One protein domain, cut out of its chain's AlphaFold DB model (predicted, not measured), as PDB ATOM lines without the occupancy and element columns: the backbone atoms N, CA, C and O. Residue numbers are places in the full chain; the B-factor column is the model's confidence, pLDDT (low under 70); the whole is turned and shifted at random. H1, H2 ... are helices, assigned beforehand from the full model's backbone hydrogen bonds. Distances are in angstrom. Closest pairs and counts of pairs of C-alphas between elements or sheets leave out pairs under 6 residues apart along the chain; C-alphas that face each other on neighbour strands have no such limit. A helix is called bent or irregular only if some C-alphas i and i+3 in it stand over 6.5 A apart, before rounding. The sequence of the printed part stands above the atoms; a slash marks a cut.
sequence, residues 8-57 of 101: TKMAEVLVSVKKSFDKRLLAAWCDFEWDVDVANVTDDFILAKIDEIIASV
ATOM      1  N   THR A   8     -21.971  50.933  58.056       60.28
ATOM      2  CA  THR A   8     -23.212  51.616  57.679       60.28
ATOM      3  C   THR A   8     -23.081  52.284  56.313       60.28
ATOM      4  O   THR A   8     -23.969  52.177  55.476       60.28
ATOM      5  N   LYS A   9     -21.925  52.903  56.042       61.53
ATOM      6  CA  LYS A   9     -21.631  53.548  54.751       61.53
ATOM      7  C   LYS A   9     -21.215  52.557  53.671       61.53
ATOM      8  O   LYS A   9     -21.339  52.861  52.492       61.53
ATOM      9  N   MET A  10     -20.707  51.385  54.052       60.22
ATOM     10  CA  MET A  10     -20.430  50.301  53.106       60.22
ATOM     11  C   MET A  10     -21.732  49.755  52.524       60.22
ATOM     12  O   MET A  10     -21.834  49.618  51.310       60.22
ATOM     13  N   ALA A  11     -22.750  49.528  53.360       62.28
ATOM     14  CA  ALA A  11     -24.065  49.079  52.904       62.28
ATOM     15  C   ALA A  11     -24.736  50.073  51.935       62.28
ATOM     16  O   ALA A  11     -25.392  49.652  50.990       62.28
ATOM     17  N   GLU A  12     -24.517  51.380  52.117       61.38
ATOM     18  CA  GLU A  12     -25.011  52.428  51.209       61.38
ATOM     19  C   GLU A  12     -24.330  52.427  49.825       61.38
ATOM     20  O   GLU A  12     -24.870  52.995  48.877       61.38
ATOM     21  N   VAL A  13     -23.149  51.811  49.694       62.78
ATOM     22  CA  VAL A  13     -22.325  51.831  48.469       62.78
ATOM     23  C   VAL A  13     -22.347  50.489  47.725       62.78
ATOM     24  O   VAL A  13     -22.004  50.437  46.543       62.78
ATOM     25  N   LEU A  14     -22.754  49.399  48.379       73.56
ATOM     26  CA  LEU A  14     -22.809  48.078  47.756       73.56
ATOM     27  C   LEU A  14     -23.964  47.993  46.751       73.56
ATOM     28  O   LEU A  14     -25.138  48.145  47.087       73.56
ATOM     29  N   VAL A  15     -23.615  47.718  45.495       81.00
ATOM     30  CA  VAL A  15     -24.575  47.453  44.421       81.00
ATOM     31  C   VAL A  15     -24.765  45.948  44.312       81.00
ATOM     32  O   VAL A  15     -23.794  45.196  44.335       81.00
ATOM     33  N   SER A  16     -26.019  45.514  44.176       88.56
ATOM     34  CA  SER A  16     -26.337  44.100  43.974       88.56
ATOM     35  C   SER A  16     -25.585  43.528  42.771       88.56
ATOM     36  O   SER A  16     -25.568  44.121  41.683       88.56
ATOM     37  N   VAL A  17     -24.995  42.352  42.967       90.94
ATOM     38  CA  VAL A  17     -24.240  41.636  41.932       90.94
ATOM     39  C   VAL A  17     -25.173  41.251  40.789       90.94
ATOM     40  O   VAL A  17     -24.914  41.599  39.639       90.94
ATOM     41  N   LYS A  18     -26.327  40.655  41.105       93.38
ATOM     42  CA  LYS A  18     -27.364  40.286  40.134       93.38
ATOM     43  C   LYS A  18     -27.833  41.475  39.304       93.38
ATOM     44  O   LYS A  18     -28.058  41.338  38.106       93.38
ATOM     45  N   LYS A  19     -27.978  42.654  39.921       91.44
ATOM     46  CA  LYS A  19     -28.379  43.881  39.205       91.44
ATOM     47  C   LYS A  19     -27.277  44.444  38.309       91.44
ATOM     48  O   LYS A  19     -27.598  45.141  37.351       91.44
ATOM     49  N   SER A  20     -26.018  44.166  38.631       91.31
ATOM     50  CA  SER A  20     -24.851  44.608  37.861       91.31
ATOM     51  C   SER A  20     -24.544  43.704  36.663       91.31
ATOM     52  O   SER A  20     -23.831  44.121  35.755       91.31
ATOM     53  N   PHE A  21     -25.071  42.478  36.648       89.94
ATOM     54  CA  PHE A  21     -24.867  41.523  35.561       89.94
ATOM     55  C   PHE A  21     -25.632  41.904  34.288       89.94
ATOM     56  O   PHE A  21     -26.763  42.400  34.337       89.94
ATOM     57  N   ASP A  22     -25.046  41.599  33.126       95.62
ATOM     58  CA  ASP A  22     -25.803  41.618  31.874       95.62
ATOM     59  C   ASP A  22     -26.936  40.588  31.954       95.62
ATOM     60  O   ASP A  22     -26.721  39.409  32.244       95.62
ATOM     61  N   LYS A  23     -28.165  41.043  31.698       94.62
ATOM     62  CA  LYS A  23     -29.369  40.226  31.886       94.62
ATOM     63  C   LYS A  23     -29.425  39.024  30.945       94.62
ATOM     64  O   LYS A  23     -29.946  37.987  31.339       94.62
ATOM     65  N   ARG A  24     -28.930  39.166  29.710       96.50
ATOM     66  CA  ARG A  24     -28.942  38.077  28.722       96.50
ATOM     67  C   ARG A  24     -27.891  37.037  29.075       96.50
ATOM     68  O   ARG A  24     -28.174  35.849  28.995       96.50
ATOM     69  N   LEU A  25     -26.717  37.492  29.506       95.12
ATOM     70  CA  LEU A  25     -25.655  36.612  29.978       95.12
ATOM     71  C   LEU A  25     -26.094  35.821  31.215       95.12
ATOM     72  O   LEU A  25     -25.933  34.606  31.243       95.12
ATOM     73  N   LEU A  26     -26.690  36.495  32.206       95.88
ATOM     74  CA  LEU A  26     -27.163  35.832  33.418       95.88
ATOM     75  C   LEU A  26     -28.232  34.779  33.107       95.88
ATOM     76  O   LEU A  26     -28.157  33.681  33.644       95.88
ATOM     77  N   ALA A  27     -29.188  35.089  32.225       96.19
ATOM     78  CA  ALA A  27     -30.202  34.127  31.794       96.19
ATOM     79  C   ALA A  27     -29.574  32.904  31.107       96.19
ATOM     80  O   ALA A  27     -29.877  31.781  31.480       96.19
ATOM     81  N   ALA A  28     -28.627  33.110  30.186       96.56
ATOM     82  CA  ALA A  28     -27.937  32.002  29.527       96.56
ATOM     83  C   ALA A  28     -27.182  31.104  30.525       96.56
ATOM     84  O   ALA A  28     -27.242  29.886  30.428       96.56
ATOM     85  N   TRP A  29     -26.494  31.683  31.511       95.44
ATOM     86  CA  TRP A  29     -25.818  30.895  32.546       95.44
ATOM     87  C   TRP A  29     -26.804  30.114  33.424       95.44
ATOM     88  O   TRP A  29     -26.558  28.951  33.734       95.44
ATOM     89  N   CYS A  30     -27.935  30.726  33.775       96.50
ATOM     90  CA  CYS A  30     -29.013  30.066  34.510       96.50
ATOM     91  C   CYS A  30     -29.586  28.864  33.743       96.50
ATOM     92  O   CYS A  30     -29.716  27.789  34.324       96.50
ATOM     93  N   ASP A  31     -29.860  29.036  32.447       95.56
ATOM     94  CA  ASP A  31     -30.513  28.029  31.605       95.56
ATOM     95  C   ASP A  31     -29.574  26.887  31.190       95.56
ATOM     96  O   ASP A  31     -30.002  25.738  31.099       95.56
ATOM     97  N   PHE A  32     -28.304  27.189  30.895       95.25
ATOM     98  CA  PHE A  32     -27.392  26.221  30.273       95.25
ATOM     99  C   PHE A  32     -26.363  25.616  31.227       95.25
ATOM    100  O   PHE A  32     -25.962  24.475  31.018       95.25
ATOM    101  N   GLU A  33     -25.921  26.355  32.247       92.94
ATOM    102  CA  GLU A  33     -24.816  25.922  33.117       92.94
ATOM    103  C   GLU A  33     -25.280  25.580  34.533       92.94
ATOM    104  O   GLU A  33     -24.794  24.632  35.145       92.94
ATOM    105  N   TRP A  34     -26.196  26.372  35.091       95.00
ATOM    106  CA  TRP A  34     -26.551  26.277  36.508       95.00
ATOM    107  C   TRP A  34     -27.865  25.550  36.782       95.00
ATOM    108  O   TRP A  34     -28.100  25.205  37.939       95.00
ATOM    109  N   ASP A  35     -28.685  25.333  35.750       95.50
ATOM    110  CA  ASP A  35     -30.005  24.693  35.827       95.50
ATOM    111  C   ASP A  35     -30.870  25.279  36.960       95.50
ATOM    112  O   ASP A  35     -31.361  24.590  37.857       95.50
ATOM    113  N   VAL A  36     -30.992  26.611  36.972       96.38
ATOM    114  CA  VAL A  36     -31.716  27.357  38.009       96.38
ATOM    115  C   VAL A  36     -32.551  28.465  37.387       96.38
ATOM    116  O   VAL A  36     -32.101  29.165  36.491       96.38
ATOM    117  N   ASP A  37     -33.765  28.685  37.893       95.94
ATOM    118  CA  ASP A  37     -34.566  29.838  37.475       95.94
ATOM    119  C   ASP A  37     -33.889  31.144  37.928       95.94
ATOM    120  O   ASP A  37     -33.582  31.328  39.113       95.94
ATOM    121  N   VAL A  38     -33.714  32.090  37.001       94.50
ATOM    122  CA  VAL A  38     -33.159  33.423  37.275       94.50
ATOM    123  C   VAL A  38     -33.889  34.148  38.412       94.50
ATOM    124  O   VAL A  38     -33.279  34.961  39.112       94.50
ATOM    125  N   ALA A  39     -35.173  33.870  38.648       93.94
ATOM    126  CA  ALA A  39     -35.938  34.412  39.768       93.94
ATOM    127  C   ALA A  39     -35.367  33.977  41.129       93.94
ATOM    128  O   ALA A  39     -35.323  34.790  42.054       93.94
ATOM    129  N   ASN A  40     -34.851  32.749  41.215       95.06
ATOM    130  CA  ASN A  40     -34.321  32.142  42.437       95.06
ATOM    131  C   ASN A  40     -32.841  32.469  42.685       95.06
ATOM    132  O   ASN A  40     -32.330  32.229  43.777       95.06
ATOM    133  N   VAL A  41     -32.149  33.049  41.700       95.00
ATOM    134  CA  VAL A  41     -30.737  33.431  41.830       95.00
ATOM    135  C   VAL A  41     -30.565  34.618  42.781       95.00
ATOM    136  O   VAL A  41     -31.212  35.659  42.618       95.00
ATOM    137  N   THR A  42     -29.649  34.485  43.738       95.94
ATOM    138  CA  THR A  42     -29.251  35.528  44.695       95.94
ATOM    139  C   THR A  42     -27.848  36.057  44.390       95.94
ATOM    140  O   THR A  42     -27.096  35.446  43.632       95.94
ATOM    141  N   ASP A  43     -27.477  37.194  44.983       94.38
ATOM    142  CA  ASP A  43     -26.119  37.740  44.844       94.38
ATOM    143  C   ASP A  43     -25.061  36.762  45.381       94.38
ATOM    144  O   ASP A  43     -24.050  36.538  44.719       94.38
ATOM    145  N   ASP A  44     -25.331  36.118  46.522       95.06
ATOM    146  CA  ASP A  44     -24.433  35.126  47.126       95.06
ATOM    147  C   ASP A  44     -24.228  33.903  46.224       95.06
ATOM    148  O   ASP A  44     -23.117  33.393  46.118       95.06
ATOM    149  N   PHE A  45     -25.279  33.458  45.524       95.75
ATOM    150  CA  PHE A  45     -25.173  32.361  44.563       95.75
ATOM    151  C   PHE A  45     -24.240  32.723  43.403       95.75
ATOM    152  O   PHE A  45     -23.366  31.939  43.037       95.75
ATOM    153  N   ILE A  46     -24.398  33.927  42.841       94.94
ATOM    154  CA  ILE A  46     -23.551  34.397  41.737       94.94
ATOM    155  C   ILE A  46     -22.096  34.516  42.200       94.94
ATOM    156  O   ILE A  46     -21.194  34.090  41.482       94.94
ATOM    157  N   LEU A  47     -21.860  35.060  43.398       93.94
ATOM    158  CA  LEU A  47     -20.517  35.167  43.967       93.94
ATOM    159  C   LEU A  47     -19.879  33.793  44.179       93.94
ATOM    160  O   LEU A  47     -18.750  33.592  43.743       93.94
ATOM    161  N   ALA A  48     -20.615  32.823  44.728       94.50
ATOM    162  CA  ALA A  48     -20.122  31.458  44.892       94.50
ATOM    163  C   ALA A  48     -19.741  30.811  43.549       94.50
ATOM    164  O   ALA A  48     -18.699  30.171  43.445       94.50
ATOM    165  N   LYS A  49     -20.534  31.027  42.490       93.69
ATOM    166  CA  LYS A  49     -20.206  30.541  41.140       93.69
ATOM    167  C   LYS A  49     -18.982  31.218  40.535       93.69
ATOM    168  O   LYS A  49     -18.182  30.558  39.878       93.69
ATOM    169  N   ILE A  50     -18.805  32.514  40.773       89.88
ATOM    170  CA  ILE A  50     -17.587  33.226  40.378       89.88
ATOM    171  C   ILE A  50     -16.378  32.663  41.133       89.88
ATOM    172  O   ILE A  50     -15.349  32.418  40.509       89.88
ATOM    173  N   ASP A  51     -16.505  32.404  42.434       88.69
ATOM    174  CA  ASP A  51     -15.435  31.823  43.245       88.69
ATOM    175  C   ASP A  51     -15.075  30.402  42.782       88.69
ATOM    176  O   ASP A  51     -13.893  30.088  42.660       88.69
ATOM    177  N   GLU A  52     -16.062  29.565  42.441       89.31
ATOM    178  CA  GLU A  52     -15.845  28.250  41.818       89.31
ATOM    179  C   GLU A  52     -15.049  28.377  40.510       89.31
ATOM    180  O   GLU A  52     -14.064  27.662  40.308       89.31
ATOM    181  N   ILE A  53     -15.420  29.322  39.636       85.19
ATOM    182  CA  ILE A  53     -14.693  29.583  38.388       85.19
ATOM    183  C   ILE A  53     -13.262  30.023  38.701       85.19
ATOM    184  O   ILE A  53     -12.326  29.435  38.175       85.19
ATOM    185  N   ILE A  54     -13.067  31.004  39.582       80.88
ATOM    186  CA  ILE A  54     -11.741  31.525  39.947       80.88
ATOM    187  C   ILE A  54     -10.860  30.437  40.566       80.88
ATOM    188  O   ILE A  54      -9.656  30.432  40.306       80.88
ATOM    189  N   ALA A  55     -11.442  29.537  41.360       77.19
ATOM    190  CA  ALA A  55     -10.751  28.409  41.969       77.19
ATOM    191  C   ALA A  55     -10.424  27.298  40.958       77.19
ATOM    192  O   ALA A  55      -9.405  26.622  41.100       77.19
ATOM    193  N   SER A  56     -11.279  27.102  39.948       71.12
ATOM    194  CA  SER A  56     -11.064  26.128  38.869       71.12
ATOM    195  C   SER A  56     -10.060  26.616  37.821       71.12
ATOM    196  O   SER A  56      -9.282  25.826  37.280       71.12
ATOM    197  N   VAL A  57     -10.024  27.925  37.558       62.25
ATOM    198  CA  VAL A  57      -8.931  28.564  36.833       62.25
ATOM    199  C   VAL A  57      -7.685  28.346  37.685       62.25
ATOM    200  O   VAL A  57      -7.709  28.579  38.889       62.25
TER     201      VAL A  57
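This is residues 8 to 57 of the 101 residues of an uncharacterized protein of Phytophthora infestans (UniProt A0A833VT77). The chain makes one open loop, H2, H3 and residues 35 to 42, which returns so that the first residues of H4 meet H2. Two arms stick out from it: residues 8 to 14, with H1, and residues 50 to 57, mostly the far part of H4. The 50 printed residues hold four named helices, H1 to H4 in order, and no named strand: all helix. The whole is loose, with a radius of gyration of the C-alphas of 12.2 A and spans of 37 by 25 by 16 A.

H1, residues 8 to 11, begins at C-alpha 8 (-23.212, 51.616, 57.679). H2 is residues 17 to 20. H3, residues 23 to 34, is 15.0 A long and only just irregular: C-alphas 31 and 34 are 6.54 A apart. H4, residues 43 to 56, is 19.9 A long and ends at C-alpha 56 (-11.064, 26.128, 38.869).

H4 touches H2 with residues 43 to 47 alone; the closest C-alphas, of Val 17 and Asp 43, are 5.2 A apart. H2 and H3 are only just apart, closest 8.1 A. H3 and H4 are apart. Every O i to N i+4 pair is within hydrogen-bond range in H4, 7 of 8 in H3; H1 and H2 are too short for one.

The C-alphas farthest apart, of Thr 8 and Phe 32, are 37.6 A apart. The printed part has no cut, and no link is long. Residues 8 to 13 and residue 57 have pLDDT under 70.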